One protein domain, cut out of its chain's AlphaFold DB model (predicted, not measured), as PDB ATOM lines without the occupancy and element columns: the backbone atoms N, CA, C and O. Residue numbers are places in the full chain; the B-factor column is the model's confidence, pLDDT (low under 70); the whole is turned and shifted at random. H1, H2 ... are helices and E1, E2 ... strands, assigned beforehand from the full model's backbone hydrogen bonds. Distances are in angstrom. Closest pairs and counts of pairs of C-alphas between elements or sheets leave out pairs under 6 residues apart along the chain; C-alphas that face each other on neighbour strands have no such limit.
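AT A GLANCE: This is residues 3 to 115 of the 116 residues of an uncharacterized protein of Chondromyces apiculatus DSM 436 (UniProt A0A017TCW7). A small sheet of three short strands, E1, E5 and E2, has the long helix H1 crossing one face, while H2, H3 and H4 cross one another's directions close by; the hairpin E3 and E4 lies farthest from the middle, and residues 28 to 33, of which 28 to 29 belong to H1, stick out. The printed part has 113 residues, with four named helices and five named strands in the order H1 E1 H2 H3 E2 H4 E3 E4 E5. The larger sheet has the order E1 E5 E2, antiparallel, and the class is mixed, helices and strands. The whole is compact, with a radius of gyration of the C-alphas of 13.4 A and spans of 45 by 33 by 22 A.

IN THESE COORDINATES: Look first at the sheet: E1 is residues 45 to 47, 6.8 A long, E5 residues 112 to 114, 6.0 A, and E2 residues 82 to 84, 6.9 A. Find C-alpha 3 at (88.287, 20.319, 95.050); from there H1, residues 3 to 29, runs 39.6 A to C-alpha 29 at (88.329, 52.780, 72.335). H2 is residues 48 to 57, 14.3 A, H3 residues 65 to 77, 18.3 A, and H4 residues 94 to 100, 9.9 A. E3 is residues 102 to 105, 9.3 A, and E4 residues 108 to 110, 7.0 A. E5 ends at C-alpha 114, (76.971, 38.931, 80.871).

HOW THE PARTS SIT: In the sheet, N 46 and O 113 of E1 and E5 are 2.9 A apart, and N 114 and O 82 of E5 and E2 are 2.8 A apart, within hydrogen-bond range. E1, H2 H3, E2 is a split strand-helix-strand unit, two strands running the same way with E5 between them, and its crossover is right-handed. H1 and H3 with the sheet E1 E5 E2 make two layers, helices on one face of a sheet. H1 runs across the strands, over E1 and E5, at a height over the sheet of 10.1 A. H2, the hub, touches H1 about perpendicular at 84 degrees, closest at the C-alphas of Ala 19 and Val 51, 5.7 A. H2 touches H3 at a steep tilt of 65 degrees, opposite ways, closest at the C-alphas of His 52 and Leu 65, 6.6 A. H4 only grazes the sheet with residues 96 to 100. In the hairpin E3 and E4, N 102 and O 110 are 2.8 A apart, within hydrogen-bond range. Every O i to N i+4 pair is within hydrogen-bond range in H2, H3 and H4, and 22 of 23 in H1.

THE WHOLE: The C-alphas farthest apart are those of Glu 3 and His 32, 44.6 A. The printed part has no cut, and the link H1 to E1, 15 residues, is long. Mean pLDDT of the printed part is 90.5, and residues 3 to 4 and 30 to 34 are under 70.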
ATOM      1  N   GLU A   3      87.356  19.844  96.094       61.50
ATOM      2  CA  GLU A   3      88.287  20.319  95.050       61.50
ATOM      3  C   GLU A   3      87.582  20.770  93.750       61.50
ATOM      4  O   GLU A   3      87.868  21.820  93.185       61.50
ATOM      5  N   VAL A   4      86.542  20.038  93.322       64.88
ATOM      6  CA  VAL A   4      85.784  20.349  92.093       64.88
ATOM      7  C   VAL A   4      84.992  21.662  92.205       64.88
ATOM      8  O   VAL A   4      84.691  22.294  91.189       64.88
ATOM      9  N   GLY A   5      84.614  22.063  93.422       78.94
ATOM     10  CA  GLY A   5      83.884  23.305  93.671       78.94
ATOM     11  C   GLY A   5      84.787  24.537  93.642       78.94
ATOM     12  O   GLY A   5      84.355  25.592  93.177       78.94
ATOM     13  N   GLU A   6      86.029  24.406  94.108       81.88
ATOM     14  CA  GLU A   6      87.017  25.490  94.116       81.88
ATOM     15  C   GLU A   6      87.534  25.786  92.707       81.88
ATOM     16  O   GLU A   6      87.460  26.938  92.274       81.88
ATOM     17  N   ASP A   7      87.878  24.749  91.938       91.31
ATOM     18  CA  ASP A   7      88.291  24.878  90.533       91.31
ATOM     19  C   ASP A   7      87.248  25.621  89.686       91.31
ATOM     20  O   ASP A   7      87.564  26.429  88.806       91.31
ATOM     21  N   LEU A   8      85.962  25.345  89.932       94.19
ATOM     22  CA  LEU A   8      84.873  25.967  89.182       94.19
ATOM     23  C   LEU A   8      84.676  27.440  89.566       94.19
ATOM     24  O   LEU A   8      84.344  28.256  88.700       94.19
ATOM     25  N   LYS A   9      84.895  27.789  90.840       95.56
ATOM     26  CA  LYS A   9      84.862  29.177  91.321       95.56
ATOM     27  C   LYS A   9      86.026  29.979  90.756       95.56
ATOM     28  O   LYS A   9      85.793  31.077  90.255       95.56
ATOM     29  N   GLU A  10      87.240  29.435  90.782       96.06
ATOM     30  CA  GLU A  10      88.414  30.080  90.189       96.06
ATOM     31  C   GLU A  10      88.204  30.304  88.687       96.06
ATOM     32  O   GLU A  10      88.337  31.425  88.191       96.06
ATOM     33  N   PHE A  11      87.750  29.273  87.970       96.88
ATOM     34  CA  PHE A  11      87.396  29.393  86.560       96.88
ATOM     35  C   PHE A  11      86.378  30.520  86.308       96.88
ATOM     36  O   PHE A  11      86.578  31.350  85.418       96.88
ATOM     37  N   ALA A  12      85.305  30.595  87.101       97.38
ATOM     38  CA  ALA A  12      84.293  31.644  86.978       97.38
ATOM     39  C   ALA A  12      84.850  33.049  87.268       97.38
ATOM     40  O   ALA A  12      84.488  34.018  86.592       97.38
ATOM     41  N   GLN A  13      85.751  33.178  88.245       97.44
ATOM     42  CA  GLN A  13      86.432  34.437  88.550       97.44
ATOM     43  C   GLN A  13      87.296  34.902  87.376       97.44
ATOM     44  O   GLN A  13      87.194  36.066  86.979       97.44
ATOM     45  N   LEU A  14      88.076  34.000  86.776       97.94
ATOM     46  CA  LEU A  14      88.901  34.295  85.603       97.94
ATOM     47  C   LEU A  14      88.044  34.698  84.395       97.94
ATOM     48  O   LEU A  14      88.314  35.718  83.759       97.94
ATOM     49  N   VAL A  15      86.946  33.979  84.139       98.25
ATOM     50  CA  VAL A  15      85.959  34.328  83.100       98.25
ATOM     51  C   VAL A  15      85.437  35.754  83.294       98.25
ATOM     52  O   VAL A  15      85.482  36.570  82.369       98.25
ATOM     53  N   ASN A  16      84.984  36.090  84.504       98.00
ATOM     54  CA  ASN A  16      84.453  37.415  84.813       98.00
ATOM     55  C   ASN A  16      85.530  38.508  84.722       98.00
ATOM     56  O   ASN A  16      85.258  39.605  84.227       98.00
ATOM     57  N   ALA A  17      86.755  38.232  85.170       97.75
ATOM     58  CA  ALA A  17      87.876  39.164  85.088       97.75
ATOM     59  C   ALA A  17      88.250  39.476  83.629       97.75
ATOM     60  O   ALA A  17      88.416  40.650  83.267       97.75
ATOM     61  N   SER A  18      88.315  38.445  82.785       97.75
ATOM     62  CA  SER A  18      88.605  38.562  81.356       97.75
ATOM     63  C   SER A  18      87.487  39.291  80.601       97.75
ATOM     64  O   SER A  18      87.758  40.270  79.896       97.75
ATOM     65  N   ALA A  19      86.218  38.952  80.840       97.31
ATOM     66  CA  ALA A  19      85.077  39.666  80.262       97.31
ATOM     67  C   ALA A  19      85.022  41.150  80.689       97.31
ATOM     68  O   ALA A  19      84.882  42.041  79.845       97.31
ATOM     69  N   LYS A  20      85.224  41.455  81.980       96.62
ATOM     70  CA  LYS A  20      85.316  42.843  82.481       96.62
ATOM     71  C   LYS A  20      86.460  43.610  81.825       96.62
ATOM     72  O   LYS A  20      86.324  44.800  81.537       96.62
ATOM     73  N   SER A  21      87.592  42.953  81.590       95.69
ATOM     74  CA  SER A  21      88.719  43.567  80.895       95.69
ATOM     75  C   SER A  21      88.375  43.948  79.457       95.69
ATOM     76  O   SER A  21      88.635  45.086  79.064       95.69
ATOM     77  N   LEU A  22      87.750  43.042  78.700       94.88
ATOM     78  CA  LEU A  22      87.319  43.307  77.326       94.88
ATOM     79  C   LEU A  22      86.318  44.469  77.265       94.88
ATOM     80  O   LEU A  22      86.503  45.391  76.474       94.88
ATOM     81  N   LEU A  23      85.332  44.509  78.172       93.50
ATOM     82  CA  LEU A  23      84.392  45.635  78.266       93.50
ATOM     83  C   LEU A  23      85.096  46.968  78.543       93.50
ATOM     84  O   LEU A  23      84.762  47.985  77.933       93.50
ATOM     85  N   ARG A  24      86.080  46.994  79.451       92.69
ATOM     86  CA  ARG A  24      86.851  48.215  79.741       92.69
ATOM     87  C   ARG A  24      87.655  48.680  78.531       92.69
ATOM     88  O   ARG A  24      87.707  49.880  78.272       92.69
ATOM     89  N   GLN A  25      88.273  47.755  77.805       90.62
ATOM     90  CA  GLN A  25      89.033  48.075  76.598       90.62
ATOM     91  C   GLN A  25      88.118  48.615  75.490       90.62
ATOM     92  O   GLN A  25      88.434  49.651  74.910       90.62
ATOM     93  N   ALA A  26      86.952  47.997  75.281       89.56
ATOM     94  CA  ALA A  26      85.953  48.470  74.325       89.56
ATOM     95  C   ALA A  26      85.468  49.892  74.641       89.56
ATOM     96  O   ALA A  26      85.417  50.747  73.761       89.56
ATOM     97  N   ARG A  27      85.187  50.188  75.918       87.00
ATOM     98  CA  ARG A  27      84.756  51.528  76.358       87.00
ATOM     99  C   ARG A  27      85.822  52.602  76.138       87.00
ATOM    100  O   ARG A  27      85.480  53.724  75.787       87.00
ATOM    101  N   ARG A  28      87.101  52.268  76.341       83.94
ATOM    102  CA  ARG A  28      88.226  53.198  76.132       83.94
ATOM    103  C   ARG A  28      88.478  53.510  74.660       83.94
ATOM    104  O   ARG A  28      89.035  54.557  74.360       83.94
ATOM    105  N   GLY A  29      88.095  52.609  73.761       72.75
ATOM    106  CA  GLY A  29      88.329  52.780  72.335       72.75
ATOM    107  C   GLY A  29      87.382  53.769  71.642       72.75
ATOM    108  O   GLY A  29      87.734  54.274  70.582       72.75
ATOM    109  N   GLY A  30      86.234  54.115  72.230       62.59
ATOM    110  CA  GLY A  30      85.291  55.071  71.636       62.59
ATOM    111  C   GLY A  30      84.375  54.483  70.547       62.59
ATOM    112  O   GLY A  30      84.516  53.342  70.116       62.59
ATOM    113  N   GLN A  31      83.387  55.285  70.136       48.09
ATOM    114  CA  GLN A  31      82.126  54.888  69.481       48.09
ATOM    115  C   GLN A  31      82.244  54.409  68.014       48.09
ATOM    116  O   GLN A  31      81.263  53.938  67.444       48.09
ATOM    117  N   HIS A  32      83.435  54.462  67.413       55.03
ATOM    118  CA  HIS A  32      83.728  53.891  66.094       55.03
ATOM    119  C   HIS A  32      84.649  52.680  66.249       55.03
ATOM    120  O   HIS A  32      85.865  52.853  66.290       55.03
ATOM    121  N   GLN A  33      84.126  51.451  66.318       61.91
ATOM    122  CA  GLN A  33      85.006  50.277  66.315       61.91
ATOM    123  C   GLN A  33      84.346  48.992  65.809       61.91
ATOM    124  O   GLN A  33      83.959  48.114  66.578       61.91
ATOM    125  N   ARG A  34      84.427  48.803  64.487       64.81
ATOM    126  CA  ARG A  34      84.371  47.475  63.848       64.81
ATOM    127  C   ARG A  34      85.218  46.420  64.574       64.81
ATOM    128  O   ARG A  34      84.865  45.251  64.616       64.81
ATOM    129  N   LYS A  35      86.322  46.844  65.208       76.38
ATOM    130  CA  LYS A  35      87.216  45.986  66.001       76.38
ATOM    131  C   LYS A  35      86.512  45.245  67.149       76.38
ATOM    132  O   LYS A  35      86.959  44.162  67.504       76.38
ATOM    133  N   TRP A  36      85.455  45.810  67.740       83.94
ATOM    134  CA  TRP A  36      84.788  45.221  68.909       83.94
ATOM    135  C   TRP A  36      83.480  44.500  68.584       83.94
ATOM    136  O   TRP A  36      82.933  43.856  69.477       83.94
ATOM    137  N   GLU A  37      83.007  44.546  67.334       82.88
ATOM    138  CA  GLU A  37      81.736  43.928  66.921       82.88
ATOM    139  C   GLU A  37      81.703  42.417  67.200       82.88
ATOM    140  O   GLU A  37      80.652  41.871  67.513       82.88
ATOM    141  N   GLY A  38      82.849  41.732  67.116       85.25
ATOM    142  CA  GLY A  38      82.978  40.299  67.416       85.25
ATOM    143  C   GLY A  38      83.397  39.981  68.852       85.25
ATOM    144  O   GLY A  38      83.710  38.834  69.156       85.25
ATOM    145  N   VAL A  39      83.459  40.992  69.724       91.19
ATOM    146  CA  VAL A  39      84.018  40.869  71.076       91.19
ATOM    147  C   VAL A  39      82.999  41.260  72.133       91.19
ATOM    148  O   VAL A  39      82.733  40.476  73.041       91.19
ATOM    149  N   VAL A  40      82.387  42.439  72.008       91.31
ATOM    150  CA  VAL A  40      81.343  42.904  72.926       91.31
ATOM    151  C   VAL A  40      80.070  43.230  72.164       91.31
ATOM    152  O   VAL A  40      80.106  43.663  71.017       91.31
ATOM    153  N   PHE A  41      78.937  43.068  72.835       89.19
ATOM    154  CA  PHE A  41      77.641  43.485  72.329       89.19
ATOM    155  C   PHE A  41      76.926  44.342  73.380       89.19
ATOM    156  O   PHE A  41      76.709  43.935  74.524       89.19
ATOM    157  N   GLY A  42      76.570  45.569  73.008       87.06
ATOM    158  CA  GLY A  42      76.006  46.535  73.949       87.06
ATOM    159  C   GLY A  42      76.961  46.874  75.104       87.06
ATOM    160  O   GLY A  42      78.174  46.957  74.933       87.06
ATOM    161  N   ARG A  43      76.409  47.122  76.301       86.75
ATOM    162  CA  ARG A  43      77.166  47.693  77.438       86.75
ATOM    163  C   ARG A  43      77.789  46.661  78.383       86.75
ATOM    164  O   ARG A  43      78.660  47.034  79.174       86.75
ATOM    165  N   ALA A  44      77.315  45.417  78.324       92.31
ATOM    166  CA  ALA A  44      77.502  44.412  79.373       92.31
ATOM    167  C   ALA A  44      77.679  42.972  78.858       92.31
ATOM    168  O   ALA A  44      77.879  42.067  79.664       92.31
ATOM    169  N   LYS A  45      77.587  42.729  77.544       94.38
ATOM    170  CA  LYS A  45      77.676  41.377  76.978       94.38
ATOM    171  C   LYS A  45      78.999  41.212  76.234       94.38
ATOM    172  O   LYS A  45      79.396  42.099  75.479       94.38
ATOM    173  N   VAL A  46      79.666  40.084  76.447       96.50
ATOM    174  CA  VAL A  46      80.933  39.720  75.795       96.50
ATOM    175  C   VAL A  46      80.774  38.351  75.157       96.50
ATOM    176  O   VAL A  46      80.283  37.435  75.813       96.50
ATOM    177  N   PHE A  47      81.162  38.205  73.892       97.19
ATOM    178  CA  PHE A  47      81.081  36.928  73.182       97.19
ATOM    179  C   PHE A  47      81.917  35.856  73.889       97.19
ATOM    180  O   PHE A  47      83.051  36.106  74.299       97.19
ATOM    181  N   ILE A  48      81.364  34.647  74.012       98.06
ATOM    182  CA  ILE A  48      82.030  33.511  74.670       98.06
ATOM    183  C   ILE A  48      83.376  33.200  74.006       98.06
ATOM    184  O   ILE A  48      84.360  32.964  74.710       98.06
ATOM    185  N   CYS A  49      83.446  33.241  72.670       97.50
ATOM    186  CA  CYS A  49      84.700  33.018  71.946       97.50
ATOM    187  C   CYS A  49      85.757  34.075  72.291       97.50
ATOM    188  O   CYS A  49      86.914  33.734  72.502       97.50
ATOM    189  N   ALA A  50      85.358  35.337  72.455       97.44
ATOM    190  CA  ALA A  50      86.287  36.407  72.785       97.44
ATOM    191  C   ALA A  50      86.814  36.307  74.226       97.44
ATOM    192  O   ALA A  50      87.985  36.588  74.473       97.44
ATOM    193  N   VAL A  51      85.986  35.858  75.179       98.00
ATOM    194  CA  VAL A  51      86.456  35.552  76.543       98.00
ATOM    195  C   VAL A  51      87.478  34.415  76.517       98.00
ATOM    196  O   VAL A  51      88.519  34.511  77.163       98.00
ATOM    197  N   HIS A  52      87.216  33.361  75.740       98.38
ATOM    198  CA  HIS A  52      88.148  32.243  75.579       98.38
ATOM    199  C   HIS A  52      89.484  32.678  74.958       98.38
ATOM    200  O   HIS A  52      90.544  32.311  75.473       98.38
ATOM    201  N   GLU A  53      89.448  33.492  73.901       97.31
ATOM    202  CA  GLU A  53      90.645  34.058  73.266       97.31
ATOM    203  C   GLU A  53      91.448  34.932  74.246       97.31
ATOM    204  O   GLU A  53      92.671  34.802  74.330       97.31
ATOM    205  N   GLU A  54      90.779  35.776  75.038       97.00
ATOM    206  CA  GLU A  54      91.415  36.610  76.067       97.00
ATOM    207  C   GLU A  54      92.105  35.764  77.143       97.00
ATOM    208  O   GLU A  54      93.279  35.993  77.444       97.00
ATOM    209  N   MET A  55      91.410  34.764  77.689       98.06
ATOM    210  CA  MET A  55      91.966  33.880  78.718       98.06
ATOM    211  C   MET A  55      93.131  33.046  78.177       98.06
ATOM    212  O   MET A  55      94.126  32.846  78.871       98.06
ATOM    213  N   THR A  56      93.048  32.602  76.919       97.06
ATOM    214  CA  THR A  56      94.151  31.899  76.247       97.06
ATOM    215  C   THR A  56      95.363  32.820  76.105       97.06
ATOM    216  O   THR A  56      96.481  32.422  76.433       97.06
ATOM    217  N   ARG A  57      95.154  34.079  75.687       96.38
ATOM    218  CA  ARG A  57      96.228  35.079  75.556       96.38
ATOM    219  C   ARG A  57      96.921  35.374  76.888       96.38
ATOM    220  O   ARG A  57      98.112  35.664  76.902       96.38
ATOM    221  N   ARG A  58      96.185  35.310  77.997       95.81
ATOM    222  CA  ARG A  58      96.702  35.532  79.358       95.81
ATOM    223  C   ARG A  58      97.258  34.283  80.030       95.81
ATOM    224  O   ARG A  58      97.733  34.377  81.154       95.81
ATOM    225  N   VAL A  59      97.203  33.130  79.362       95.19
ATOM    226  CA  VAL A  59      97.594  31.833  79.937       95.19
ATOM    227  C   VAL A  59      96.727  31.443  81.155       95.19
ATOM    228  O   VAL A  59      97.111  30.599  81.956       95.19
ATOM    229  N   GLU A  60      95.521  32.009  81.268       94.25
ATOM    230  CA  GLU A  60      94.524  31.698  82.312       94.25
ATOM    231  C   GLU A  60      93.759  30.401  81.994       94.25
ATOM    232  O   GLU A  60      93.121  29.801  82.854       94.25
ATOM    233  N   THR A  61      93.805  29.943  80.740       94.00
ATOM    234  CA  THR A  61      93.276  28.637  80.349       94.00
ATOM    235  C   THR A  61      94.119  27.998  79.256       94.00
ATOM    236  O   THR A  61      94.637  28.666  78.363       94.00
ATOM    237  N   ARG A  62      94.220  26.670  79.311       94.06
ATOM    238  CA  ARG A  62      94.749  25.825  78.225       94.06
ATOM    239  C   ARG A  62      93.649  25.000  77.555       94.06
ATOM    240  O   ARG A  62      93.922  24.211  76.650       94.06
ATOM    241  N   ALA A  63      92.405  25.132  78.019       95.06
ATOM    242  CA  ALA A  63      91.285  24.402  77.456       95.06
ATOM    243  C   ALA A  63      90.994  24.912  76.041       95.06
ATOM    244  O   ALA A  63      90.931  26.115  75.796       95.06
ATOM    245  N   LYS A  64      90.759  23.991  75.104       96.75
ATOM    246  CA  LYS A  64      90.190  24.350  73.799       96.75
ATOM    247  C   LYS A  64      88.744  24.815  73.980       96.75
ATOM    248  O   LYS A  64      88.064  24.377  74.910       96.75
ATOM    249  N   LEU A  65      88.261  25.629  73.043       95.88
ATOM    250  CA  LEU A  65      86.938  26.254  73.093       95.88
ATOM    251  C   LEU A  65      85.777  25.291  73.447       95.88
ATOM    252  O   LEU A  65      84.967  25.663  74.294       95.88
ATOM    253  N   PRO A  66      85.689  24.048  72.922       95.81
ATOM    254  CA  PRO A  66      84.623  23.119  73.323       95.81
ATOM    255  C   PRO A  66      84.655  22.744  74.812       95.81
ATOM    256  O   PRO A  66      83.620  22.720  75.473       95.81
ATOM    257  N   ARG A  67      85.846  22.495  75.370       95.81
ATOM    258  CA  ARG A  67      86.009  22.161  76.794       95.81
ATOM    259  C   ARG A  67      85.767  23.382  77.678       95.81
ATOM    260  O   ARG A  67      85.110  23.263  78.707       95.81
ATOM    261  N   PHE A  68      86.234  24.549  77.242       97.50
ATOM    262  CA  PHE A  68      85.938  25.823  77.892       97.50
ATOM    263  C   PHE A  68      84.423  26.056  78.004       97.50
ATOM    264  O   PHE A  68      83.912  26.337  79.084       97.50
ATOM    265  N   LYS A  69      83.684  25.847  76.910       97.19
ATOM    266  CA  LYS A  69      82.219  25.930  76.857       97.19
ATOM    267  C   LYS A  69      81.527  24.979  77.841       97.19
ATOM    268  O   LYS A  69      80.600  25.387  78.535       97.19
ATOM    269  N   GLN A  70      82.001  23.739  77.962       95.81
ATOM    270  CA  GLN A  70      81.478  22.789  78.956       95.81
ATOM    271  C   GLN A  70      81.703  23.272  80.397       95.81
ATOM    272  O   GLN A  70      80.796  23.177  81.224       95.81
ATOM    273  N   GLN A  71      82.886  23.814  80.705       96.31
ATOM    274  CA  GLN A  71      83.171  24.406  82.020       96.31
ATOM    275  C   GLN A  71      82.296  25.636  82.283       96.31
ATOM    276  O   GLN A  71      81.753  25.778  83.375       96.31
ATOM    277  N   LEU A  72      82.077  26.466  81.263       97.12
ATOM    278  CA  LEU A  72      81.207  27.634  81.334       97.12
ATOM    279  C   LEU A  72      79.751  27.259  81.618       97.12
ATOM    280  O   LEU A  72      79.120  27.882  82.467       97.12
ATOM    281  N   LEU A  73      79.236  26.203  80.985       96.00
ATOM    282  CA  LEU A  73      77.895  25.694  81.273       96.00
ATOM    283  C   LEU A  73      77.778  25.168  82.710       96.00
ATOM    284  O   LEU A  73      76.776  25.413  83.376       96.00
ATOM    285  N   ARG A  74      78.805  24.472  83.213       95.56
ATOM    286  CA  ARG A  74      78.849  24.029  84.617       95.56
ATOM    287  C   ARG A  74      78.854  25.217  85.579       95.56
ATOM    288  O   ARG A  74      78.099  25.200  86.543       95.56
ATOM    289  N   ALA A  75      79.653  26.245  85.296       96.25
ATOM    290  CA  ALA A  75      79.711  27.461  86.103       96.25
ATOM    291  C   ALA A  75      78.378  28.224  86.079       96.25
ATOM    292  O   ALA A  75      77.944  28.722  87.112       96.25
ATOM    293  N   GLN A  76      77.699  28.271  84.927       95.62
ATOM    294  CA  GLN A  76      76.387  28.908  84.805       95.62
ATOM    295  C   GLN A  76      75.321  28.158  85.608       95.62
ATOM    296  O   GLN A  76      74.547  28.789  86.319       95.62
ATOM    297  N   ARG A  77      75.299  26.820  85.543       94.25
ATOM    298  CA  ARG A  77      74.377  25.987  86.337       94.25
ATOM    299  C   ARG A  77      74.608  26.106  87.845       94.25
ATOM    300  O   ARG A  77      73.681  25.878  88.607       94.25
ATOM    301  N   ALA A  78      75.827  26.446  88.253       95.31
ATOM    302  CA  ALA A  78      76.186  26.741  89.638       95.31
ATOM    303  C   ALA A  78      75.999  28.226  90.011       95.31
ATOM    304  O   ALA A  78      76.459  28.638  91.070       95.31
ATOM    305  N   GLU A  79      75.388  29.033  89.134       95.62
ATOM    306  CA  GLU A  79      75.132  30.468  89.331       95.62
ATOM    307  C   GLU A  79      76.399  31.319  89.564       95.62
ATOM    308  O   GLU A  79      76.338  32.438  90.065       95.62
ATOM    309  N   LEU A  80      77.567  30.822  89.146       96.50
ATOM    310  CA  LEU A  80      78.854  31.517  89.293       96.50
ATOM    311  C   LEU A  80      79.130  32.506  88.149       96.50
ATOM    312  O   LEU A  80      79.966  33.404  88.274       96.50
ATOM    313  N   VAL A  81      78.451  32.327  87.014       97.12
ATOM    314  CA  VAL A  81      78.511  33.223  85.852       97.12
ATOM    315  C   VAL A  81      77.116  33.435  85.274       97.12
ATOM    316  O   VAL A  81      76.285  32.527  85.265       97.12
ATOM    317  N   SER A  82      76.885  34.625  84.725       97.38
ATOM    318  CA  SER A  82      75.661  34.951  83.999       97.38
ATOM    319  C   SER A  82      75.898  34.799  82.498       97.38
ATOM    320  O   SER A  82      76.833  35.388  81.946       97.38
ATOM    321  N   LEU A  83      75.067  34.001  81.826       96.44
ATOM    322  CA  LEU A  83      75.100  33.835  80.373       96.44
ATOM    323  C   LEU A  83      73.841  34.423  79.745       96.44
ATOM    324  O   LEU A  83      72.767  34.417  80.343       96.44
ATOM    325  N   SER A  84      73.953  34.923  78.517       94.81
ATOM    326  CA  SER A  84      72.790  35.439  77.790       94.81
ATOM    327  C   SER A  84      72.774  35.023  76.325       94.81
ATOM    328  O   SER A  84      73.804  34.679  75.731       94.81
ATOM    329  N   ARG A  85      71.562  35.000  75.766       92.69
ATOM    330  CA  ARG A  85      71.298  34.684  74.364       92.69
ATOM    331  C   ARG A  85      71.561  35.897  73.473       92.69
ATOM    332  O   ARG A  85      71.577  37.043  73.934       92.69
ATOM    333  N   ALA A  86      71.751  35.619  72.190       85.56
ATOM    334  CA  ALA A  86      71.654  36.613  71.138       85.56
ATOM    335  C   ALA A  86      70.209  36.666  70.634       85.56
ATOM    336  O   ALA A  86      69.708  35.680  70.100       85.56
ATOM    337  N   ASP A  87      69.558  37.812  70.820       80.12
ATOM    338  CA  ASP A  87      68.170  38.028  70.386       80.12
ATOM    339  C   ASP A  87      68.096  38.517  68.926       80.12
ATOM    340  O   ASP A  87      67.081  38.356  68.264       80.12
ATOM    341  N   LEU A  88      69.192  39.085  68.406       79.00
ATOM    342  CA  LEU A  88      69.320  39.608  67.040       79.00
ATOM    343  C   LEU A  88      70.603  39.079  66.388       79.00
ATOM    344  O   LEU A  88      71.527  39.836  66.098       79.00
ATOM    345  N   VAL A  89      70.677  37.759  66.207       80.19
ATOM    346  CA  VAL A  89      71.847  37.072  65.632       80.19
ATOM    347  C   VAL A  89      72.226  37.627  64.254       80.19
ATOM    348  O   VAL A  89      73.407  37.815  63.978       80.19
ATOM    349  N   GLU A  90      71.239  37.947  63.417       77.88
ATOM    350  CA  GLU A  90      71.448  38.452  62.050       77.88
ATOM    351  C   GLU A  90      72.160  39.815  62.005       77.88
ATOM    352  O   GLU A  90      72.801  40.149  61.014       77.88
ATOM    353  N   ALA A  91      72.091  40.588  63.094       80.75
ATOM    354  CA  ALA A  91      72.754  41.884  63.223       80.75
ATOM    355  C   ALA A  91      74.168  41.785  63.832       80.75
ATOM    356  O   ALA A  91      74.800  42.809  64.099       80.75
ATOM    357  N   MET A  92      74.662  40.573  64.099       86.38
ATOM    358  CA  MET A  92      75.944  40.324  64.761       86.38
ATOM    359  C   MET A  92      76.952  39.671  63.807       86.38
ATOM    360  O   MET A  92      76.555  38.992  62.859       86.38
ATOM    361  N   PRO A  93      78.271  39.795  64.056       89.31
ATOM    362  CA  PRO A  93      79.269  39.135  63.222       89.31
ATOM    363  C   PRO A  93      79.082  37.608  63.199       89.31
ATOM    364  O   PRO A  93      79.209  36.967  64.250       89.31
ATOM    365  N   PRO A  94      78.868  36.988  62.020       90.38
ATOM    366  CA  PRO A  94      78.493  35.573  61.925       90.38
ATOM    367  C   PRO A  94      79.506  34.622  62.567       90.38
ATOM    368  O   PRO A  94      79.137  33.625  63.188       90.38
ATOM    369  N   ARG A  95      80.803  34.946  62.461       91.69
ATOM    370  CA  ARG A  95      81.870  34.157  63.087       91.69
ATOM    371  C   ARG A  95      81.754  34.161  64.612       91.69
ATOM    372  O   ARG A  95      81.837  33.094  65.212       91.69
ATOM    373  N   ALA A  96      81.549  35.328  65.223       91.94
ATOM    374  CA  ALA A  96      81.495  35.470  66.677       91.94
ATOM    375  C   ALA A  96      80.268  34.766  67.267       91.94
ATOM    376  O   ALA A  96      80.384  34.097  68.293       91.94
ATOM    377  N   VAL A  97      79.124  34.850  66.580       92.44
ATOM    378  CA  VAL A  97      77.911  34.095  66.925       92.44
ATOM    379  C   VAL A  97      78.206  32.598  66.902       92.44
ATOM    380  O   VAL A  97      78.099  31.944  67.939       92.44
ATOM    381  N   ARG A  98      78.646  32.067  65.754       93.44
ATOM    382  CA  ARG A  98      78.892  30.629  65.564       93.44
ATOM    383  C   ARG A  98      79.913  30.078  66.556       93.44
ATOM    384  O   ARG A  98      79.732  29.012  67.131       93.44
ATOM    385  N   GLU A  99      81.010  30.797  66.775       94.75
ATOM    386  CA  GLU A  99      82.047  30.361  67.711       94.75
ATOM    387  C   GLU A  99      81.619  30.512  69.169       94.75
ATOM    388  O   GLU A  99      82.104  29.767  70.018       94.75
ATOM    389  N   SER A 100      80.682  31.402  69.482       95.56
ATOM    390  CA  SER A 100      80.172  31.564  70.843       95.56
ATOM    391  C   SER A 100      78.999  30.659  71.181       95.56
ATOM    392  O   SER A 100      78.755  30.448  72.363       95.56
ATOM    393  N   GLU A 101      78.329  30.086  70.185       95.00
ATOM    394  CA  GLU A 101      77.140  29.259  70.379       95.00
ATOM    395  C   GLU A 101      77.398  28.103  71.359       95.00
ATOM    396  O   GLU A 101      78.196  27.192  71.114       95.00
ATOM    397  N   LEU A 102      76.750  28.173  72.517       94.50
ATOM    398  CA  LEU A 102      76.770  27.172  73.574       94.50
ATOM    399  C   LEU A 102      75.367  26.570  73.679       94.50
ATOM    400  O   LEU A 102      74.517  27.098  74.395       94.50
ATOM    401  N   THR A 103      75.131  25.481  72.952       91.69
ATOM    402  CA  THR A 103      73.844  24.774  72.913       91.69
ATOM    403  C   THR A 103      73.569  24.048  74.231       91.69
ATOM    404  O   THR A 103      74.386  23.254  74.697       91.69
ATOM    405  N   VAL A 104      72.411  24.327  74.834       89.06
ATOM    406  CA  VAL A 104      71.901  23.653  76.043       89.06
ATOM    407  C   VAL A 104      70.789  22.667  75.685       89.06
ATOM    408  O   VAL A 104      70.699  21.602  76.288       89.06
ATOM    409  N   SER A 105      69.970  23.023  74.698       86.88
ATOM    410  CA  SER A 105      68.939  22.191  74.075       86.88
ATOM    411  C   SER A 105      68.759  22.618  72.617       86.88
ATOM    412  O   SER A 105      69.315  23.638  72.203       86.88
ATOM    413  N   ASP A 106      67.932  21.893  71.864       81.38
ATOM    414  CA  ASP A 106      67.655  22.169  70.445       81.38
ATOM    415  C   ASP A 106      67.139  23.595  70.175       81.38
ATOM    416  O   ASP A 106      67.264  24.103  69.066       81.38
ATOM    417  N   THR A 107      66.576  24.269  71.185       81.69
ATOM    418  CA  THR A 107      65.975  25.608  71.060       81.69
ATOM    419  C   THR A 107      66.638  26.675  71.934       81.69
ATOM    420  O   THR A 107      66.228  27.843  71.909       81.69
ATOM    421  N   TRP A 108      67.661  26.311  72.718       86.56
ATOM    422  CA  TRP A 108      68.299  27.214  73.673       86.56
ATOM    423  C   TRP A 108      69.822  27.174  73.585       86.56
ATOM    424  O   TRP A 108      70.459  26.172  73.921       86.56
ATOM    425  N   SER A 109      70.416  28.308  73.214       93.75
ATOM    426  CA  SER A 109      71.864  28.485  73.166       93.75
ATOM    427  C   SER A 109      72.310  29.825  73.747       93.75
ATOM    428  O   SER A 109      71.701  30.875  73.526       93.75
ATOM    429  N   PHE A 110      73.407  29.805  74.499       95.94
ATOM    430  CA  PHE A 110      74.053  31.015  74.997       95.94
ATOM    431  C   PHE A 110      75.135  31.493  74.033       95.94
ATOM    432  O   PHE A 110      75.771  30.693  73.357       95.94
ATOM    433  N   HIS A 111      75.351  32.805  73.994       96.31
ATOM    434  CA  HIS A 111      76.349  33.436  73.123       96.31
ATOM    435  C   HIS A 111      77.271  34.379  73.891       96.31
ATOM    436  O   HIS A 111      78.386  34.665  73.456       96.31
ATOM    437  N   PHE A 112      76.819  34.858  75.048       97.12
ATOM    438  CA  PHE A 112      77.534  35.869  75.800       97.12
ATOM    439  C   PHE A 112      77.756  35.461  77.240       97.12
ATOM    440  O   PHE A 112      76.863  34.897  77.870       97.12
ATOM    441  N   VAL A 113      78.892  35.897  77.773       97.50
ATOM    442  CA  VAL A 113      79.051  36.170  79.199       97.50
ATOM    443  C   VAL A 113      78.491  37.566  79.469       97.50
ATOM    444  O   VAL A 113      78.848  38.531  78.785       97.50
ATOM    445  N   ARG A 114      77.582  37.674  80.437       96.56
ATOM    446  CA  ARG A 114      76.971  38.931  80.871       96.56
ATOM    447  C   ARG A 114      77.635  39.398  82.163       96.56
ATOM    448  O   ARG A 114      77.790  38.622  83.099       96.56
ATOM    449  N   ILE A 115      78.007  40.671  82.192       94.06
ATOM    450  CA  ILE A 115      78.586  41.337  83.354       94.06
ATOM    451  C   ILE A 115      77.570  42.326  83.905       94.06
ATOM    452  O   ILE A 115      77.204  43.272  83.206       94.06
TER     453      ILE A 115